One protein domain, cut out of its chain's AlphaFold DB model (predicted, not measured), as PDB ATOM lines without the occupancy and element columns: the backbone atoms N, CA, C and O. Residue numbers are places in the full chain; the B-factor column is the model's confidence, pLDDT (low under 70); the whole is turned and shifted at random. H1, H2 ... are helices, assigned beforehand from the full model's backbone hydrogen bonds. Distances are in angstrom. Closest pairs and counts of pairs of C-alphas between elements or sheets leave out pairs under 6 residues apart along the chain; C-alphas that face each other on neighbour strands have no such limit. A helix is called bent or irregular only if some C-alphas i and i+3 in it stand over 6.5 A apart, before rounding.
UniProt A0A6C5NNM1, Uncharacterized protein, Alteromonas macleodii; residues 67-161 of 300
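What this domain is: This is residues 67 to 161 of the 300 residues of an uncharacterized protein of Alteromonas macleodii (UniProt A0A6C5NNM1). Three helical hairpins stand in a row, H1-H2, H3-H4 and H5-H6, with H3-H4 in the middle. The 95 printed residues have six named helices, H1 to H6, and no named strand: all helix. The whole is compact, radius of gyration of the C-alphas 12.4 A, spans 30 by 29 by 22 A.

How they stand to each other: H1, residues 67 to 80, and H2, 84 to 96, form a hairpin, closest C-alphas Gly 75 and Phe 90, 4.7 A. H3, 100 to 110, the hub, forms one with H4, 113 to 123: Leu 108 and Gln 116, 5.4 A. H3 touches H5, 128 to 140, at a steep tilt of 48 degrees: His 101 and Val 134, 5.1 A. H5 and H6, 144 to 156, form the third: Leu 138 and Ala 146, 5.0 A. H1 and H2 are apart from H5 and H6. Each O i to N i+4 pair is within hydrogen-bond range except in H2, 7 of 9.

Where its parts are: H1 runs 19.9 A from C-alpha 67 at (110.500, 153.252, 139.287), H2 19.5 A, H6 18.4 A to C-alpha 156 at (102.645, 154.343, 107.960). H2 is only just irregular: C-alphas 85 and 88 are 6.9 A apart.

The domain as a whole: The printed part has no cut; the five links are tight. pLDDT is under 70 at residues 67 to 70, 82 and 84.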
ATOM      1  N   ASN A  67     111.878 152.772 139.197       58.31
ATOM      2  CA  ASN A  67     110.500 153.252 139.287       58.31
ATOM      3  C   ASN A  67     109.987 153.771 137.939       58.31
ATOM      4  O   ASN A  67     108.818 153.571 137.628       58.31
ATOM      5  N   VAL A  68     110.836 154.414 137.132       58.78
ATOM      6  CA  VAL A  68     110.460 154.899 135.795       58.78
ATOM      7  C   VAL A  68     110.202 153.724 134.849       58.78
ATOM      8  O   VAL A  68     109.167 153.719 134.186       58.78
ATOM      9  N   THR A  69     111.053 152.692 134.844       61.84
ATOM     10  CA  THR A  69     110.843 151.495 134.009       61.84
ATOM     11  C   THR A  69     109.600 150.713 134.442       61.84
ATOM     12  O   THR A  69     108.767 150.381 133.604       61.84
ATOM     13  N   ALA A  70     109.398 150.505 135.753       67.19
ATOM     14  CA  ALA A  70     108.207 149.824 136.271       67.19
ATOM     15  C   ALA A  70     106.901 150.586 135.967       67.19
ATOM     16  O   ALA A  70     105.877 149.970 135.669       67.19
ATOM     17  N   ASN A  71     106.934 151.923 136.003       75.44
ATOM     18  CA  ASN A  71     105.783 152.753 135.646       75.44
ATOM     19  C   ASN A  71     105.504 152.724 134.137       75.44
ATOM     20  O   ASN A  71     104.339 152.685 133.740       75.44
ATOM     21  N   LEU A  72     106.545 152.709 133.298       77.19
ATOM     22  CA  LEU A  72     106.398 152.615 131.846       77.19
ATOM     23  C   LEU A  72     105.837 151.249 131.419       77.19
ATOM     24  O   LEU A  72     104.936 151.193 130.584       77.19
ATOM     25  N   ASP A  73     106.284 150.160 132.051       77.94
ATOM     26  CA  ASP A  73     105.717 148.820 131.855       77.94
ATOM     27  C   ASP A  73     104.251 148.733 132.306       77.94
ATOM     28  O   ASP A  73     103.426 148.110 131.635       77.94
ATOM     29  N   ALA A  74     103.891 149.387 133.415       76.38
ATOM     30  CA  ALA A  74     102.499 149.477 133.849       76.38
ATOM     31  C   ALA A  74     101.635 150.264 132.847       76.38
ATOM     32  O   ALA A  74     100.521 149.839 132.534       76.38
ATOM     33  N   GLY A  75     102.161 151.368 132.302       76.25
ATOM     34  CA  GLY A  75     101.517 152.141 131.236       76.25
ATOM     35  C   GLY A  75     101.319 151.324 129.956       76.25
ATOM     36  O   GLY A  75     100.229 151.330 129.390       76.25
ATOM     37  N   TYR A  76     102.331 150.552 129.552       80.56
ATOM     38  CA  TYR A  76     102.248 149.617 128.428       80.56
ATOM     39  C   TYR A  76     101.141 148.573 128.631       80.56
ATOM     40  O   TYR A  76     100.274 148.410 127.774       80.56
ATOM     41  N   ASN A  77     101.119 147.902 129.785       81.94
ATOM     42  CA  ASN A  77     100.118 146.874 130.080       81.94
ATOM     43  C   ASN A  77      98.689 147.450 130.101       81.94
ATOM     44  O   ASN A  77      97.744 146.815 129.624       81.94
ATOM     45  N   ALA A  78      98.517 148.670 130.617       75.12
ATOM     46  CA  ALA A  78      97.234 149.369 130.589       75.12
ATOM     47  C   ALA A  78      96.790 149.717 129.155       75.12
ATOM     48  O   ALA A  78      95.632 149.514 128.794       75.12
ATOM     49  N   LEU A  79      97.723 150.162 128.308       79.38
ATOM     50  CA  LEU A  79      97.454 150.436 126.899       79.38
ATOM     51  C   LEU A  79      97.033 149.162 126.141       79.38
ATOM     52  O   LEU A  79      96.026 149.169 125.433       79.38
ATOM     53  N   VAL A  80      97.765 148.059 126.326       78.44
ATOM     54  CA  VAL A  80      97.490 146.764 125.675       78.44
ATOM     55  C   VAL A  80      96.157 146.162 126.123       78.44
ATOM     56  O   VAL A  80      95.438 145.584 125.311       78.44
ATOM     57  N   SER A  81      95.782 146.336 127.393       76.12
ATOM     58  CA  SER A  81      94.481 145.890 127.919       76.12
ATOM     59  C   SER A  81      93.284 146.728 127.437       76.12
ATOM     60  O   SER A  81      92.142 146.415 127.776       76.12
ATOM     61  N   GLY A  82      93.517 147.746 126.599       69.25
ATOM     62  CA  GLY A  82      92.476 148.530 125.935       69.25
ATOM     63  C   GLY A  82      92.055 149.798 126.678       69.25
ATOM     64  O   GLY A  82      91.115 150.468 126.240       69.25
ATOM     65  N   ASP A  83      92.741 150.169 127.763       75.06
ATOM     66  CA  ASP A  83      92.469 151.413 128.480       75.06
ATOM     67  C   ASP A  83      93.091 152.612 127.745       75.06
ATOM     68  O   ASP A  83      94.189 153.085 128.044       75.06
ATOM     69  N   LYS A  84      92.354 153.140 126.761       66.31
ATOM     70  CA  LYS A  84      92.774 154.307 125.964       66.31
ATOM     71  C   LYS A  84      93.026 155.559 126.809       66.31
ATOM     72  O   LYS A  84      93.758 156.438 126.357       66.31
ATOM     73  N   SER A  85      92.464 155.649 128.020       70.31
ATOM     74  CA  SER A  85      92.721 156.780 128.921       70.31
ATOM     75  C   SER A  85      94.176 156.819 129.405       70.31
ATOM     76  O   SER A  85      94.679 157.880 129.768       70.31
ATOM     77  N   LYS A  86      94.878 155.681 129.323       74.69
ATOM     78  CA  LYS A  86      96.279 155.513 129.717       74.69
ATOM     79  C   LYS A  86      97.283 155.728 128.594       74.69
ATOM     80  O   LYS A  86      98.481 155.703 128.856       74.69
ATOM     81  N   LEU A  87      96.824 156.020 127.376       78.50
ATOM     82  CA  LEU A  87      97.712 156.346 126.261       78.50
ATOM     83  C   LEU A  87      98.562 157.583 126.566       78.50
ATOM     84  O   LEU A  87      99.774 157.534 126.415       78.50
ATOM     85  N   LEU A  88      97.956 158.672 127.044       78.44
ATOM     86  CA  LEU A  88      98.702 159.896 127.355       78.44
ATOM     87  C   LEU A  88      99.697 159.691 128.505       78.44
ATOM     88  O   LEU A  88     100.815 160.196 128.425       78.44
ATOM     89  N   ASP A  89      99.318 158.908 129.521       80.62
ATOM     90  CA  ASP A  89     100.210 158.522 130.621       80.62
ATOM     91  C   ASP A  89     101.411 157.722 130.086       80.62
ATOM     92  O   ASP A  89     102.555 158.010 130.434       80.62
ATOM     93  N   PHE A  90     101.169 156.754 129.194       84.81
ATOM     94  CA  PHE A  90     102.219 155.968 128.545       84.81
ATOM     95  C   PHE A  90     103.152 156.837 127.693       84.81
ATOM     96  O   PHE A  90     104.365 156.757 127.866       84.81
ATOM     97  N   LEU A  91     102.613 157.697 126.821       84.25
ATOM     98  CA  LEU A  91     103.418 158.584 125.972       84.25
ATOM     99  C   LEU A  91     104.246 159.563 126.816       84.25
ATOM    100  O   LEU A  91     105.421 159.796 126.532       84.25
ATOM    101  N   PHE A  92     103.670 160.104 127.895       82.44
ATOM    102  CA  PHE A  92     104.404 160.950 128.832       82.44
ATOM    103  C   PHE A  92     105.568 160.192 129.478       82.44
ATOM    104  O   PHE A  92     106.703 160.667 129.450       82.44
ATOM    105  N   LEU A  93     105.301 158.999 130.018       84.88
ATOM    106  CA  LEU A  93     106.332 158.169 130.637       84.88
ATOM    107  C   LEU A  93     107.423 157.796 129.633       84.88
ATOM    108  O   LEU A  93     108.603 157.878 129.978       84.88
ATOM    109  N   LEU A  94     107.045 157.470 128.394       86.44
ATOM    110  CA  LEU A  94     107.975 157.142 127.322       86.44
ATOM    111  C   LEU A  94     108.924 158.313 127.054       86.44
ATOM    112  O   LEU A  94     110.133 158.126 127.110       86.44
ATOM    113  N   ARG A  95     108.407 159.535 126.877       83.75
ATOM    114  CA  ARG A  95     109.229 160.745 126.660       83.75
ATOM    115  C   ARG A  95     110.185 161.052 127.809       83.75
ATOM    116  O   ARG A  95     111.220 161.675 127.597       83.75
ATOM    117  N   THR A  96     109.830 160.648 129.026       83.00
ATOM    118  CA  THR A  96     110.664 160.842 130.225       83.00
ATOM    119  C   THR A  96     111.602 159.670 130.522       83.00
ATOM    120  O   THR A  96     112.397 159.753 131.460       83.00
ATOM    121  N   HIS A  97     111.522 158.581 129.754       81.69
ATOM    122  CA  HIS A  97     112.391 157.423 129.921       81.69
ATOM    123  C   HIS A  97     113.839 157.787 129.538       81.69
ATOM    124  O   HIS A  97     114.035 158.522 128.571       81.69
ATOM    125  N   PRO A  98     114.871 157.282 130.246       81.81
ATOM    126  CA  PRO A  98     116.271 157.573 129.912       81.81
ATOM    127  C   PRO A  98     116.686 157.055 128.523       81.81
ATOM    128  O   PRO A  98     117.477 157.702 127.844       81.81
ATOM    129  N   SER A  99     116.105 155.933 128.089       85.94
ATOM    130  CA  SER A  99     116.335 155.323 126.772       85.94
ATOM    131  C   SER A  99     115.001 154.971 126.100       85.94
ATOM    132  O   SER A  99     114.579 153.813 126.135       85.94
ATOM    133  N   PRO A 100     114.247 155.948 125.568       87.44
ATOM    134  CA  PRO A 100     112.898 155.700 125.050       87.44
ATOM    135  C   PRO A 100     112.909 154.820 123.797       87.44
ATOM    136  O   PRO A 100     112.037 153.972 123.622       87.44
ATOM    137  N   HIS A 101     113.923 154.976 122.943       91.38
ATOM    138  CA  HIS A 101     114.055 154.185 121.725       91.38
ATOM    139  C   HIS A 101     114.398 152.717 122.026       91.38
ATOM    140  O   HIS A 101     113.730 151.840 121.491       91.38
ATOM    141  N   GLU A 102     115.354 152.437 122.924       89.31
ATOM    142  CA  GLU A 102     115.703 151.063 123.334       89.31
ATOM    143  C   GLU A 102     114.483 150.326 123.896       89.31
ATOM    144  O   GLU A 102     114.215 149.183 123.526       89.31
ATOM    145  N   PHE A 103     113.695 151.008 124.737       90.50
ATOM    146  CA  PHE A 103     112.451 150.454 125.264       90.50
ATOM    147  C   PHE A 103     111.473 150.096 124.138       90.50
ATOM    148  O   PHE A 103     110.951 148.982 124.112       90.50
ATOM    149  N   MET A 104     111.241 151.014 123.194       92.88
ATOM    150  CA  MET A 104     110.314 150.783 122.083       92.88
ATOM    151  C   MET A 104     110.774 149.657 121.160       92.88
ATOM    152  O   MET A 104     109.956 148.806 120.820       92.88
ATOM    153  N   VAL A 105     112.058 149.610 120.796       93.88
ATOM    154  CA  VAL A 105     112.628 148.531 119.971       93.88
ATOM    155  C   VAL A 105     112.440 147.185 120.672       93.88
ATOM    156  O   VAL A 105     111.847 146.268 120.103       93.88
ATOM    157  N   HIS A 106     112.839 147.089 121.943       92.81
ATOM    158  CA  HIS A 106     112.687 145.864 122.726       92.81
ATOM    159  C   HIS A 106     111.219 145.421 122.830       92.81
ATOM    160  O   HIS A 106     110.905 144.241 122.648       92.81
ATOM    161  N   LYS A 107     110.292 146.347 123.113       92.06
ATOM    162  CA  LYS A 107     108.859 146.026 123.211       92.06
ATOM    163  C   LYS A 107     108.263 145.619 121.871       92.06
ATOM    164  O   LYS A 107     107.541 144.635 121.837       92.06
ATOM    165  N   LEU A 108     108.594 146.298 120.777       94.31
ATOM    166  CA  LEU A 108     108.118 145.929 119.441       94.31
ATOM    167  C   LEU A 108     108.568 144.513 119.045       94.31
ATOM    168  O   LEU A 108     107.778 143.756 118.484       94.31
ATOM    169  N   LEU A 109     109.800 144.121 119.377       93.69
ATOM    170  CA  LEU A 109     110.325 142.796 119.025       93.69
ATOM    171  C   LEU A 109     109.794 141.666 119.914       93.69
ATOM    172  O   LEU A 109     109.637 140.544 119.435       93.69
ATOM    173  N   SER A 110     109.486 141.953 121.182       91.75
ATOM    174  CA  SER A 110     108.960 140.965 122.139       91.75
ATOM    175  C   SER A 110     107.429 140.864 122.172       91.75
ATOM    176  O   SER A 110     106.895 139.869 122.663       91.75
ATOM    177  N   ALA A 111     106.724 141.870 121.655       89.94
ATOM    178  CA  ALA A 111     105.269 141.929 121.589       89.94
ATOM    179  C   ALA A 111     104.682 140.952 120.557       89.94
ATOM    180  O   ALA A 111     105.273 140.678 119.512       89.94
ATOM    181  N   ASN A 112     103.459 140.480 120.816       89.81
ATOM    182  CA  ASN A 112     102.674 139.787 119.789       89.81
ATOM    183  C   ASN A 112     102.151 140.774 118.723       89.81
ATOM    184  O   ASN A 112     102.190 141.987 118.902       89.81
ATOM    185  N   TYR A 113     101.598 140.258 117.621       85.38
ATOM    186  CA  TYR A 113     101.132 141.084 116.499       85.38
ATOM    187  C   TYR A 113     100.128 142.190 116.893       85.38
ATOM    188  O   TYR A 113     100.204 143.315 116.396       85.38
ATOM    189  N   SER A 114      99.185 141.896 117.797       86.62
ATOM    190  CA  SER A 114      98.190 142.886 118.236       86.62
ATOM    191  C   SER A 114      98.836 143.998 119.060       86.62
ATOM    192  O   SER A 114      98.515 145.172 118.888       86.62
ATOM    193  N   GLU A 115      99.758 143.627 119.942       88.12
ATOM    194  CA  GLU A 115     100.522 144.554 120.776       88.12
ATOM    195  C   GLU A 115     101.468 145.423 119.943       88.12
ATOM    196  O   GLU A 115     101.525 146.633 120.153       88.12
ATOM    197  N   GLN A 116     102.135 144.845 118.938       90.81
ATOM    198  CA  GLN A 116     102.963 145.587 117.982       90.81
ATOM    199  C   GLN A 116     102.166 146.689 117.295       90.81
ATOM    200  O   GLN A 116     102.631 147.820 117.210       90.81
ATOM    201  N   ARG A 117     100.940 146.394 116.847       87.81
ATOM    202  CA  ARG A 117     100.086 147.396 116.202       87.81
ATOM    203  C   ARG A 117      99.754 148.556 117.139       87.81
ATOM    204  O   ARG A 117      99.875 149.705 116.732       87.81
ATOM    205  N   ILE A 118      99.405 148.260 118.389       86.44
ATOM    206  CA  ILE A 118      99.130 149.279 119.412       86.44
ATOM    207  C   ILE A 118     100.373 150.144 119.673       86.44
ATOM    208  O   ILE A 118     100.268 151.366 119.773       86.44
ATOM    209  N   LEU A 119     101.553 149.526 119.756       89.94
ATOM    210  CA  LEU A 119     102.824 150.228 119.947       89.94
ATOM    211  C   LEU A 119     103.202 151.101 118.745       89.94
ATOM    212  O   LEU A 119     103.688 152.212 118.940       89.94
ATOM    213  N   LEU A 120     102.972 150.628 117.518       91.50
ATOM    214  CA  LEU A 120     103.189 151.408 116.298       91.50
ATOM    215  C   LEU A 120     102.228 152.602 116.229       91.50
ATOM    216  O   LEU A 120     102.670 153.722 115.973       91.50
ATOM    217  N   ASP A 121     100.949 152.396 116.554       87.88
ATOM    218  CA  ASP A 121      99.957 153.473 116.630       87.88
ATOM    219  C   ASP A 121     100.362 154.516 117.688       87.88
ATOM    220  O   ASP A 121     100.306 155.717 117.425       87.88
ATOM    221  N   ALA A 122     100.850 154.085 118.856       88.25
ATOM    222  CA  ALA A 122     101.377 154.984 119.883       88.25
ATOM    223  C   ALA A 122     102.626 155.746 119.401       88.25
ATOM    224  O   ALA A 122     102.708 156.961 119.567       88.25
ATOM    225  N   LEU A 123     103.565 155.063 118.739       91.31
ATOM    226  CA  LEU A 123     104.775 155.664 118.171       91.31
ATOM    227  C   LEU A 123     104.453 156.718 117.097       91.31
ATOM    228  O   LEU A 123     105.181 157.700 116.960       91.31
ATOM    229  N   SER A 124     103.350 156.564 116.359       89.38
ATOM    230  CA  SER A 124     102.887 157.554 115.372       89.38
ATOM    231  C   SER A 124     102.490 158.908 115.988       89.38
ATOM    232  O   SER A 124     102.444 159.919 115.285       89.38
ATOM    233  N   LEU A 125     102.244 158.950 117.303       89.38
ATOM    234  CA  LEU A 125     101.912 160.165 118.055       89.38
ATOM    235  C   LEU A 125     103.145 160.848 118.666       89.38
ATOM    236  O   LEU A 125     103.033 161.957 119.192       89.38
ATOM    237  N   GLU A 126     104.305 160.198 118.600       90.81
ATOM    238  CA  GLU A 126     105.572 160.727 119.099       90.81
ATOM    239  C   GLU A 126     106.287 161.597 118.067       90.81
ATOM    240  O   GLU A 126     105.948 161.608 116.880       90.81
ATOM    241  N   ASP A 127     107.285 162.352 118.525       89.75
ATOM    242  CA  ASP A 127     108.067 163.216 117.654       89.75
ATOM    243  C   ASP A 127     108.887 162.417 116.625       89.75
ATOM    244  O   ASP A 127     109.245 161.252 116.817       89.75
ATOM    245  N   GLU A 128     109.194 163.065 115.500       91.00
ATOM    246  CA  GLU A 128     109.897 162.422 114.388       91.00
ATOM    247  C   GLU A 128     111.297 161.917 114.758       91.00
ATOM    248  O   GLU A 128     111.722 160.911 114.195       91.00
ATOM    249  N   ASN A 129     111.989 162.537 115.722       90.69
ATOM    250  CA  ASN A 129     113.332 162.102 116.109       90.69
ATOM    251  C   ASN A 129     113.279 160.784 116.878       90.69
ATOM    252  O   ASN A 129     114.107 159.901 116.636       90.69
ATOM    253  N   LEU A 130     112.295 160.615 117.771       91.62
ATOM    254  CA  LEU A 130     112.076 159.332 118.435       91.62
ATOM    255  C   LEU A 130     111.676 158.260 117.417       91.62
ATOM    256  O   LEU A 130     112.264 157.178 117.418       91.62
ATOM    257  N   ARG A 131     110.749 158.567 116.498       93.69
ATOM    258  CA  ARG A 131     110.359 157.633 115.425       93.69
ATOM    259  C   ARG A 131     111.545 157.203 114.568       93.69
ATOM    260  O   ARG A 131     111.689 156.017 114.287       93.69
ATOM    261  N   PHE A 132     112.392 158.151 114.174       94.56
ATOM    262  CA  PHE A 132     113.594 157.881 113.391       94.56
ATOM    263  C   PHE A 132     114.612 157.049 114.184       94.56
ATOM    264  O   PHE A 132     115.184 156.104 113.652       94.56
ATOM    265  N   SER A 133     114.789 157.337 115.475       94.19
ATOM    266  CA  SER A 133     115.699 156.576 116.341       94.19
ATOM    267  C   SER A 133     115.232 155.130 116.540       94.19
ATOM    268  O   SER A 133     116.050 154.214 116.507       94.19
ATOM    269  N   VAL A 134     113.920 154.905 116.691       95.88
ATOM    270  CA  VAL A 134     113.332 153.554 116.749       95.88
ATOM    271  C   VAL A 134     113.486 152.834 115.410       95.88
ATOM    272  O   VAL A 134     113.883 151.673 115.396       95.88
ATOM    273  N   LEU A 135     113.224 153.519 114.292       96.25
ATOM    274  CA  LEU A 135     113.433 152.981 112.946       96.25
ATOM    275  C   LEU A 135     114.879 152.505 112.747       96.25
ATOM    276  O   LEU A 135     115.105 151.379 112.310       96.25
ATOM    277  N   ASN A 136     115.850 153.350 113.098       95.12
ATOM    278  CA  ASN A 136     117.268 153.024 112.989       95.12
ATOM    279  C   ASN A 136     117.656 151.847 113.899       95.12
ATOM    280  O   ASN A 136     118.349 150.931 113.466       95.12
ATOM    281  N   GLY A 137     117.151 151.831 115.137       95.06
ATOM    282  CA  GLY A 137     117.359 150.713 116.059       95.06
ATOM    283  C   GLY A 137     116.823 149.387 115.511       95.06
ATOM    284  O   GLY A 137     117.521 148.383 115.567       95.06
ATOM    285  N   LEU A 138     115.630 149.382 114.908       96.25
ATOM    286  CA  LEU A 138     115.057 148.177 114.295       96.25
ATOM    287  C   LEU A 138     115.878 147.672 113.103       96.25
ATOM    288  O   LEU A 138     116.065 146.466 112.966       96.25
ATOM    289  N   PHE A 139     116.403 148.562 112.259       94.94
ATOM    290  CA  PHE A 139     117.307 148.139 111.189       94.94
ATOM    291  C   PHE A 139     118.616 147.552 111.731       94.94
ATOM    292  O   PHE A 139     119.086 146.543 111.212       94.94
ATOM    293  N   HIS A 140     119.159 148.113 112.816       92.88
ATOM    294  CA  HIS A 140     120.392 147.617 113.431       92.88
ATOM    295  C   HIS A 140     120.277 146.169 113.930       92.88
ATOM    296  O   HIS A 140     121.219 145.390 113.792       92.88
ATOM    297  N   GLU A 141     119.107 145.771 114.436       92.81
ATOM    298  CA  GLU A 141     118.845 144.395 114.888       92.81
ATOM    299  C   GLU A 141     118.989 143.357 113.762       92.81
ATOM    300  O   GLU A 141     119.219 142.181 114.035       92.81
ATOM    301  N   SER A 142     118.879 143.776 112.493       85.81
ATOM    302  CA  SER A 142     119.150 142.966 111.292       85.81
ATOM    303  C   SER A 142     118.353 141.653 111.180       85.81
ATOM    304  O   SER A 142     118.640 140.810 110.329       85.81
ATOM    305  N   THR A 143     117.334 141.448 112.020       91.25
ATOM    306  CA  THR A 143     116.445 140.285 111.929       91.25
ATOM    307  C   THR A 143     115.314 140.559 110.939       91.25
ATOM    308  O   THR A 143     114.852 141.699 110.850       91.25
ATOM    309  N   PRO A 144     114.784 139.540 110.232       91.00
ATOM    310  CA  PRO A 144     113.688 139.748 109.287       91.00
ATOM    311  C   PRO A 144     112.470 140.444 109.909       91.00
ATOM    312  O   PRO A 144     111.923 141.363 109.311       91.00
ATOM    313  N   GLN A 145     112.109 140.069 111.142       93.00
ATOM    314  CA  GLN A 145     111.014 140.693 111.888       93.00
ATOM    315  C   GLN A 145     111.287 142.174 112.190       93.00
ATOM    316  O   GLN A 145     110.379 142.998 112.087       93.00
ATOM    317  N   ALA A 146     112.516 142.523 112.582       94.69
ATOM    318  CA  ALA A 146     112.866 143.908 112.870       94.69
ATOM    319  C   ALA A 146     112.828 144.769 111.599       94.69
ATOM    320  O   ALA A 146     112.292 145.875 111.626       94.69
ATOM    321  N   VAL A 147     113.296 144.222 110.472       94.81
ATOM    322  CA  VAL A 147     113.203 144.870 109.157       94.81
ATOM    323  C   VAL A 147     111.743 145.057 108.737       94.81
ATOM    324  O   VAL A 147     111.377 146.151 108.317       94.81
ATOM    325  N   ASP A 148     110.880 144.052 108.912       94.38
ATOM    326  CA  ASP A 148     109.447 144.180 108.606       94.38
ATOM    327  C   ASP A 148     108.797 145.323 109.400       94.38
ATOM    328  O   ASP A 148     108.094 146.161 108.831       94.38
ATOM    329  N   LEU A 149     109.084 145.412 110.705       96.31
ATOM    330  CA  LEU A 149     108.599 146.491 111.570       96.31
ATOM    331  C   LEU A 149     109.158 147.860 111.161       96.31
ATOM    332  O   LEU A 149     108.417 148.846 111.141       96.31
ATOM    333  N   ALA A 150     110.442 147.930 110.807       96.44
ATOM    334  CA  ALA A 150     111.083 149.145 110.316       96.44
ATOM    335  C   ALA A 150     110.408 149.650 109.029       96.44
ATOM    336  O   ALA A 150     110.028 150.819 108.928       96.44
ATOM    337  N   LEU A 151     110.176 148.759 108.065       94.88
ATOM    338  CA  LEU A 151     109.489 149.093 106.817       94.88
ATOM    339  C   LEU A 151     108.031 149.505 107.065       94.88
ATOM    340  O   LEU A 151     107.535 150.416 106.400       94.88
ATOM    341  N   ASP A 152     107.352 148.895 108.037       94.06
ATOM    342  CA  ASP A 152     106.001 149.283 108.453       94.06
ATOM    343  C   ASP A 152     105.946 150.701 109.035       94.06
ATOM    344  O   ASP A 152     105.027 151.461 108.709       94.06
ATOM    345  N   ILE A 153     106.947 151.090 109.831       94.69
ATOM    346  CA  ILE A 153     107.094 152.464 110.327       94.69
ATOM    347  C   ILE A 153     107.244 153.435 109.152       94.69
ATOM    348  O   ILE A 153     106.531 154.435 109.093       94.69
ATOM    349  N   VAL A 154     108.116 153.140 108.184       93.94
ATOM    350  CA  VAL A 154     108.327 154.011 107.010       93.94
ATOM    351  C   VAL A 154     107.062 154.137 106.157       93.94
ATOM    352  O   VAL A 154     106.781 155.219 105.641       93.94
ATOM    353  N   LYS A 155     106.290 153.050 106.016       91.00
ATOM    354  CA  LYS A 155     105.028 153.018 105.257       91.00
ATOM    355  C   LYS A 155     103.931 153.860 105.907       91.00
ATOM    356  O   LYS A 155     103.169 154.511 105.197       91.00
ATOM    357  N   LYS A 156     103.809 153.801 107.236       88.44
ATOM    358  CA  LYS A 156     102.645 154.343 107.960       88.44
ATOM    359  C   LYS A 156     102.901 155.706 108.589       88.44
ATOM    360  O   LYS A 156     101.947 156.437 108.832       88.44
ATOM    361  N   HIS A 157     104.150 156.038 108.907       88.88
ATOM    362  CA  HIS A 157     104.470 157.243 109.668       88.88
ATOM    363  C   HIS A 157     104.999 158.352 108.757       88.88
ATOM    364  O   HIS A 157     105.754 158.126 107.810       88.88
ATOM    365  N   HIS A 158     104.624 159.588 109.080       85.56
ATOM    366  CA  HIS A 158     105.143 160.763 108.394       85.56
ATOM    367  C   HIS A 158     106.513 161.166 108.959       85.56
ATOM    368  O   HIS A 158     106.705 161.238 110.174       85.56
ATOM    369  N   PHE A 159     107.447 161.447 108.052       86.56
ATOM    370  CA  PHE A 159     108.801 161.918 108.341       86.56
ATOM    371  C   PHE A 159     109.059 163.158 107.492       86.56
ATOM    372  O   PHE A 159     109.574 163.041 106.381       86.56
ATOM    373  N   SER A 160     108.601 164.315 107.964       85.44
ATOM    374  CA  SER A 160     108.666 165.582 107.230       85.44
ATOM    375  C   SER A 160     110.022 166.258 107.406       85.44
ATOM    376  O   SER A 160     110.634 166.679 106.427       85.44
ATOM    377  N   ASN A 161     110.502 166.332 108.648       85.19
ATOM    378  CA  ASN A 161     111.762 166.972 109.013       85.19
ATOM    379  C   ASN A 161     112.952 166.026 108.848       85.19
ATOM    380  O   ASN A 161     114.039 166.494 108.540       85.19
TER     381      ASN A 161